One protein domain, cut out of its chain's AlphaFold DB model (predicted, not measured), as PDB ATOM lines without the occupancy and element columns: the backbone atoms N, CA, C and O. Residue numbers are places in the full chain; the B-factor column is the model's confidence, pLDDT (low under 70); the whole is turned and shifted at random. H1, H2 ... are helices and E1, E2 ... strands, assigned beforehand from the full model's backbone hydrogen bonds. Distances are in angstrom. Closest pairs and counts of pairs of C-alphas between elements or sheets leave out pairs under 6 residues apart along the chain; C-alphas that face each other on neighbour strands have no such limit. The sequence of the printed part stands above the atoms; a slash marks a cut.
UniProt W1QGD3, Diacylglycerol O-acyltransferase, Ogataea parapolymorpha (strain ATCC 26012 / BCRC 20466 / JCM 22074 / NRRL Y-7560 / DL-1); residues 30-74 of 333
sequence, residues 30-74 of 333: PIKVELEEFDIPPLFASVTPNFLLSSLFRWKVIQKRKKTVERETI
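This is residues 30 to 74 of the 333 residues of the protein "Diacylglycerol O-acyltransferase" of Ogataea parapolymorpha (strain ATCC 26012 / BCRC 20466 / JCM 22074 / NRRL Y-7560 / DL-1) (UniProt W1QGD3). Picture a long two-stranded ribbon, E1 beside E2, with a small, loosely built helical head at one end. The head is made of the short helices H1 and H2 with their links, and it sits where E1 ends and E2 begins, while the first and last printed residues lie at the other end of the ribbon. The printed part has 45 residues with two named strands and two named helices, in the order E1, H1, H2, E2; the sheet's order is E1 - E2, antiparallel, and the class is mixed, helices and strands. The whole is loose, with a radius of gyration of the C-alphas of 12.7 A, and elongated, spanning 37 by 19 by 16 A.

Start at Pro 30 with strand E1, residues 30 to 38, and look across to its neighbour E2, residues 64 to 74. The two are antiparallel, with 151 degrees between their N-to-C directions. C-alphas 30 and 72 face each other at 4.4 A, and so do C-alphas 38 and 64, also at 4.4 A. Check N 31 and O 71 at 2.9 A and N 65 and O 37 at 2.8 A, two of the pairs within hydrogen-bond range. E2 bends by 54 degrees at residue 70. After E1 a tight link leads to helix H1, residues 42 to 45, which is apart from E2. A further tight link leads to H2, residues 50 to 58, and H1 and H2 are apart. The closest C-alphas of E1 and H2 are those of Phe 38 and Leu 53, 7.3 A apart. Those of H2 and E2 are Phe 57 and Lys 64, 7.8 A apart. In H2 every O i to N i+4 pair is within hydrogen-bond range; H1 is too short for such a pair, and its one O i to N i+3 pair is within range.

Find C-alpha 30 at (123.139, 93.266, 116.416); from there E1 runs 23.7 A to C-alpha 38 at (108.785, 108.803, 127.201). H1, from Pro 42 to Ala 45, measures 5.2 A. H2 begins at C-alpha 50, at (105.771, 104.229, 135.271), and runs 12.4 A to Arg 58. E2 starts at Lys 64 and covers 28.1 A to C-alpha 74 at (120.496, 85.028, 118.879).

The two C-alphas farthest apart are those of Trp 59 and Ile 74, at 38.7 A, while the first and last printed C-alphas, 30 and 74, are 9.0 A apart. The printed part has no cut, and its three links, E1 to H1, H1 to H2 and H2 to E2, are tight. The mean pLDDT of the printed part is 82.3; look at residue 45 for the one printed residue under 70.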
ATOM      1  N   PRO A  30     123.805  92.040 116.010       86.31
ATOM      2  CA  PRO A  30     123.139  93.266 116.416       86.31
ATOM      3  C   PRO A  30     121.934  93.510 115.506       86.31
ATOM      4  O   PRO A  30     122.067  93.602 114.287       86.31
ATOM      5  N   ILE A  31     120.750  93.631 116.103       86.75
ATOM      6  CA  ILE A  31     119.535  94.070 115.417       86.75
ATOM      7  C   ILE A  31     119.159  95.446 115.954       86.75
ATOM      8  O   ILE A  31     119.176  95.691 117.162       86.75
ATOM      9  N   LYS A  32     118.799  96.349 115.043       86.12
ATOM     10  CA  LYS A  32     118.245  97.655 115.389       86.12
ATOM     11  C   LYS A  32     116.790  97.476 115.799       86.12
ATOM     12  O   LYS A  32     115.955  97.098 114.983       86.12
ATOM     13  N   VAL A  33     116.504  97.733 117.068       85.31
ATOM     14  CA  VAL A  33     115.150  97.698 117.620       85.31
ATOM     15  C   VAL A  33     114.715  99.131 117.887       85.31
ATOM     16  O   VAL A  33     115.417  99.882 118.567       85.31
ATOM     17  N   GLU A  34     113.559  99.517 117.356       85.06
ATOM     18  CA  GLU A  34     112.913 100.769 117.743       85.06
ATOM     19  C   GLU A  34     112.226 100.577 119.095       85.06
ATOM     20  O   GLU A  34     111.335  99.742 119.243       85.06
ATOM     21  N   LEU A  35     112.661 101.340 120.094       83.88
ATOM     22  CA  LEU A  35     111.999 101.425 121.389       83.88
ATOM     23  C   LEU A  35     111.259 102.752 121.483       83.88
ATOM     24  O   LEU A  35     111.777 103.798 121.091       83.88
ATOM     25  N   GLU A  36     110.055 102.712 122.037       82.88
ATOM     26  CA  GLU A  36     109.336 103.915 122.432       82.88
ATOM     27  C   GLU A  36     109.661 104.230 123.890       82.88
ATOM     28  O   GLU A  36     109.322 103.461 124.791       82.88
ATOM     29  N   GLU A  37     110.299 105.370 124.126       82.62
ATOM     30  CA  GLU A  37     110.552 105.895 125.468       82.62
ATOM     31  C   GLU A  37     109.781 107.203 125.653       82.62
ATOM     32  O   GLU A  37     109.556 107.944 124.697       82.62
ATOM     33  N   PHE A  38     109.367 107.501 126.885       82.69
ATOM     34  CA  PHE A  38     108.785 108.803 127.201       82.69
ATOM     35  C   PHE A  38     109.847 109.900 127.061       82.69
ATOM     36  O   PHE A  38     110.989 109.728 127.492       82.69
ATOM     37  N   ASP A  39     109.474 111.021 126.453       81.62
ATOM     38  CA  ASP A  39     110.347 112.173 126.274       81.62
ATOM     39  C   ASP A  39     110.309 113.047 127.532       81.62
ATOM     40  O   ASP A  39     109.479 113.941 127.687       81.62
ATOM     41  N   ILE A  40     111.169 112.693 128.485       80.06
ATOM     42  CA  ILE A  40     111.313 113.346 129.788       80.06
ATOM     43  C   ILE A  40     112.787 113.689 130.045       80.06
ATOM     44  O   ILE A  40     113.676 112.959 129.586       80.06
ATOM     45  N   PRO A  41     113.085 114.770 130.792       74.88
ATOM     46  CA  PRO A  41     114.460 115.122 131.121       74.88
ATOM     47  C   PRO A  41     115.161 113.995 131.907       74.88
ATOM     48  O   PRO A  41     114.530 113.376 132.772       74.88
ATOM     49  N   PRO A  42     116.468 113.748 131.678       72.06
ATOM     50  CA  PRO A  42     117.197 112.621 132.274       72.06
ATOM     51  C   PRO A  42     117.120 112.567 133.803       72.06
ATOM     52  O   PRO A  42     117.077 111.482 134.375       72.06
ATOM     53  N   LEU A  43     117.057 113.735 134.449       73.94
ATOM     54  CA  LEU A  43     116.978 113.879 135.903       73.94
ATOM     55  C   LEU A  43     115.721 113.222 136.497       73.94
ATOM     56  O   LEU A  43     115.755 112.714 137.613       73.94
ATOM     57  N   PHE A  44     114.615 113.223 135.751       70.81
ATOM     58  CA  PHE A  44     113.337 112.692 136.223       70.81
ATOM     59  C   PHE A  44     113.111 111.244 135.785       70.81
ATOM     60  O   PHE A  44     112.420 110.508 136.485       70.81
ATOM     61  N   ALA A  45     113.743 110.800 134.694       69.62
ATOM     62  CA  ALA A  45     113.504 109.489 134.089       69.62
ATOM     63  C   ALA A  45     113.747 108.291 135.021       69.62
ATOM     64  O   ALA A  45     113.044 107.289 134.911       69.62
ATOM     65  N   SER A  46     114.699 108.386 135.952       72.25
ATOM     66  CA  SER A  46     114.980 107.324 136.929       72.25
ATOM     67  C   SER A  46     114.129 107.397 138.200       72.25
ATOM     68  O   SER A  46     114.167 106.466 139.000       72.25
ATOM     69  N   VAL A  47     113.408 108.500 138.418       80.50
ATOM     70  CA  VAL A  47     112.725 108.806 139.690       80.50
ATOM     71  C   VAL A  47     111.204 108.795 139.531       80.50
ATOM     72  O   VAL A  47     110.486 108.526 140.490       80.50
ATOM     73  N   THR A  48     110.685 109.041 138.325       78.69
ATOM     74  CA  THR A  48     109.244 108.997 138.053       78.69
ATOM     75  C   THR A  48     108.729 107.562 137.887       78.69
ATOM     76  O   THR A  48     109.168 106.861 136.973       78.69
ATOM     77  N   PRO A  49     107.741 107.129 138.692       84.44
ATOM     78  CA  PRO A  49     107.075 105.841 138.519       84.44
ATOM     79  C   PRO A  49     106.379 105.711 137.156       84.44
ATOM     80  O   PRO A  49     105.748 106.654 136.673       84.44
ATOM     81  N   ASN A  50     106.382 104.504 136.582       82.06
ATOM     82  CA  ASN A  50     105.771 104.229 135.271       82.06
ATOM     83  C   ASN A  50     104.277 104.596 135.179       82.06
ATOM     84  O   ASN A  50     103.804 104.953 134.100       82.06
ATOM     85  N   PHE A  51     103.524 104.529 136.284       85.31
ATOM     86  CA  PHE A  51     102.101 104.894 136.281       85.31
ATOM     87  C   PHE A  51     101.884 106.412 136.121       85.31
ATOM     88  O   PHE A  51     100.923 106.839 135.487       85.31
ATOM     89  N   LEU A  52     102.787 107.236 136.664       81.75
ATOM     90  CA  LEU A  52     102.728 108.692 136.525       81.75
ATOM     91  C   LEU A  52     103.038 109.094 135.086       81.75
ATOM     92  O   LEU A  52     102.310 109.888 134.499       81.75
ATOM     93  N   LEU A  53     104.059 108.477 134.490       83.25
ATOM     94  CA  LEU A  53     104.408 108.684 133.084       83.25
ATOM     95  C   LEU A  53     103.265 108.284 132.145       83.25
ATOM     96  O   LEU A  53     102.943 109.019 131.214       83.25
ATOM     97  N   SER A  54     102.591 107.162 132.409       82.06
ATOM     98  CA  SER A  54     101.450 106.746 131.590       82.06
ATOM     99  C   SER A  54     100.252 107.695 131.720       82.06
ATOM    100  O   SER A  54      99.588 107.963 130.716       82.06
ATOM    101  N   SER A  55     100.005 108.256 132.910       83.50
ATOM    102  CA  SER A  55      98.970 109.275 133.130       83.50
ATOM    103  C   SER A  55      99.302 110.595 132.422       83.50
ATOM    104  O   SER A  55      98.483 111.114 131.664       83.50
ATOM    105  N   LEU A  56     100.537 111.087 132.571       82.94
ATOM    106  CA  LEU A  56     101.028 112.297 131.899       82.94
ATOM    107  C   LEU A  56     100.977 112.165 130.372       82.94
ATOM    108  O   LEU A  56     100.614 113.116 129.681       82.94
ATOM    109  N   PHE A  57     101.281 110.981 129.836       84.81
ATOM    110  CA  PHE A  57     101.146 110.694 128.408       84.81
ATOM    111  C   PHE A  57      99.680 110.701 127.952       84.81
ATOM    112  O   PHE A  57      99.359 111.303 126.928       84.81
ATOM    113  N   ARG A  58      98.762 110.089 128.720       85.00
ATOM    114  CA  ARG A  58      97.315 110.113 128.423       85.00
ATOM    115  C   ARG A  58      96.740 111.529 128.441       85.00
ATOM    116  O   ARG A  58      95.882 111.840 127.621       85.00
ATOM    117  N   TRP A  59      97.240 112.384 129.327       85.94
ATOM    118  CA  TRP A  59      96.900 113.809 129.387       85.94
ATOM    119  C   TRP A  59      97.692 114.681 128.402       85.94
ATOM    120  O   TRP A  59      97.585 115.902 128.457       85.94
ATOM    121  N   LYS A  60      98.459 114.079 127.479       83.62
ATOM    122  CA  LYS A  60      99.264 114.765 126.451       83.62
ATOM    123  C   LYS A  60     100.307 115.753 127.004       83.62
ATOM    124  O   LYS A  60     100.762 116.627 126.274       83.62
ATOM    125  N   VAL A  61     100.713 115.598 128.265       82.44
ATOM    126  CA  VAL A  61     101.751 116.425 128.912       82.44
ATOM    127  C   VAL A  61     103.150 116.013 128.450       82.44
ATOM    128  O   VAL A  61     104.037 116.850 128.330       82.44
ATOM    129  N   ILE A  62     103.343 114.724 128.168       83.50
ATOM    130  CA  ILE A  62     104.591 114.172 127.630       83.50
ATOM    131  C   ILE A  62     104.303 113.363 126.366       83.50
ATOM    132  O   ILE A  62     103.218 112.798 126.212       83.50
ATOM    133  N   GLN A  63     105.284 113.282 125.471       83.69
ATOM    134  CA  GLN A  63     105.208 112.479 124.251       83.69
ATOM    135  C   GLN A  63     106.109 111.250 124.354       83.69
ATOM    136  O   GLN A  63     106.957 111.146 125.238       83.69
ATOM    137  N   LYS A  64     105.912 110.292 123.451       83.12
ATOM    138  CA  LYS A  64     106.854 109.192 123.259       83.12
ATOM    139  C   LYS A  64     107.780 109.541 122.109       83.12
ATOM    140  O   LYS A  64     107.312 109.902 121.032       83.12
ATOM    141  N   ARG A  65     109.077 109.370 122.322       84.81
ATOM    142  CA  ARG A  65     110.086 109.425 121.268       84.81
ATOM    143  C   ARG A  65     110.483 108.014 120.863       84.81
ATOM    144  O   ARG A  65     110.586 107.116 121.702       84.81
ATOM    145  N   LYS A  66     110.745 107.831 119.573       84.38
ATOM    146  CA  LYS A  66     111.354 106.606 119.066       84.38
ATOM    147  C   LYS A  66     112.862 106.700 119.215       84.38
ATOM    148  O   LYS A  66     113.480 107.657 118.756       84.38
ATOM    149  N   LYS A  67     113.451 105.699 119.851       84.69
ATOM    150  CA  LYS A  67     114.892 105.557 120.008       84.69
ATOM    151  C   LYS A  67     115.309 104.227 119.411       84.69
ATOM    152  O   LYS A  67     114.892 103.168 119.876       84.69
ATOM    153  N   THR A  68     116.140 104.280 118.381       84.56
ATOM    154  CA  THR A  68     116.746 103.079 117.813       84.56
ATOM    155  C   THR A  68     117.876 102.625 118.728       84.56
ATOM    156  O   THR A  68     118.818 103.375 118.981       84.56
ATOM    157  N   VAL A  69     117.777 101.404 119.245       84.56
ATOM    158  CA  VAL A  69     118.808 100.784 120.080       84.56
ATOM    159  C   VAL A  69     119.262  99.497 119.409       84.56
ATOM    160  O   VAL A  69     118.442  98.686 118.982       84.56
ATOM    161  N   GLU A  70     120.573  99.294 119.325       84.56
ATOM    162  CA  GLU A  70     121.128  98.016 118.893       84.56
ATOM    163  C   GLU A  70     121.036  97.011 120.040       84.56
ATOM    164  O   GLU A  70     121.550  97.233 121.139       84.56
ATOM    165  N   ARG A  71     120.340  95.901 119.795       83.75
ATOM    166  CA  ARG A  71     120.252  94.774 120.722       83.75
ATOM    167  C   ARG A  71     120.836  93.541 120.063       83.75
ATOM    168  O   ARG A  71     120.485  93.202 118.936       83.75
ATOM    169  N   GLU A  72     121.702  92.842 120.786       85.56
ATOM    170  CA  GLU A  72     122.167  91.527 120.358       85.56
ATOM    171  C   GLU A  72     121.027  90.515 120.471       85.56
ATOM    172  O   GLU A  72     120.464  90.303 121.548       85.56
ATOM    173  N   THR A  73     120.723  89.851 119.364       86.25
ATOM    174  CA  THR A  73     119.762  88.744 119.330       86.25
ATOM    175  C   THR A  73     120.452  87.476 118.854       86.25
ATOM    176  O   THR A  73     121.461  87.532 118.153       86.25
ATOM    177  N   ILE A  74     119.944  86.321 119.282       88.56
ATOM    178  CA  ILE A  74     120.496  85.028 118.879       88.56
ATOM    179  C   ILE A  74     119.912  84.681 117.511       88.56
ATOM    180  O   ILE A  74     118.720  84.404 117.411       88.56
TER     181      ILE A  74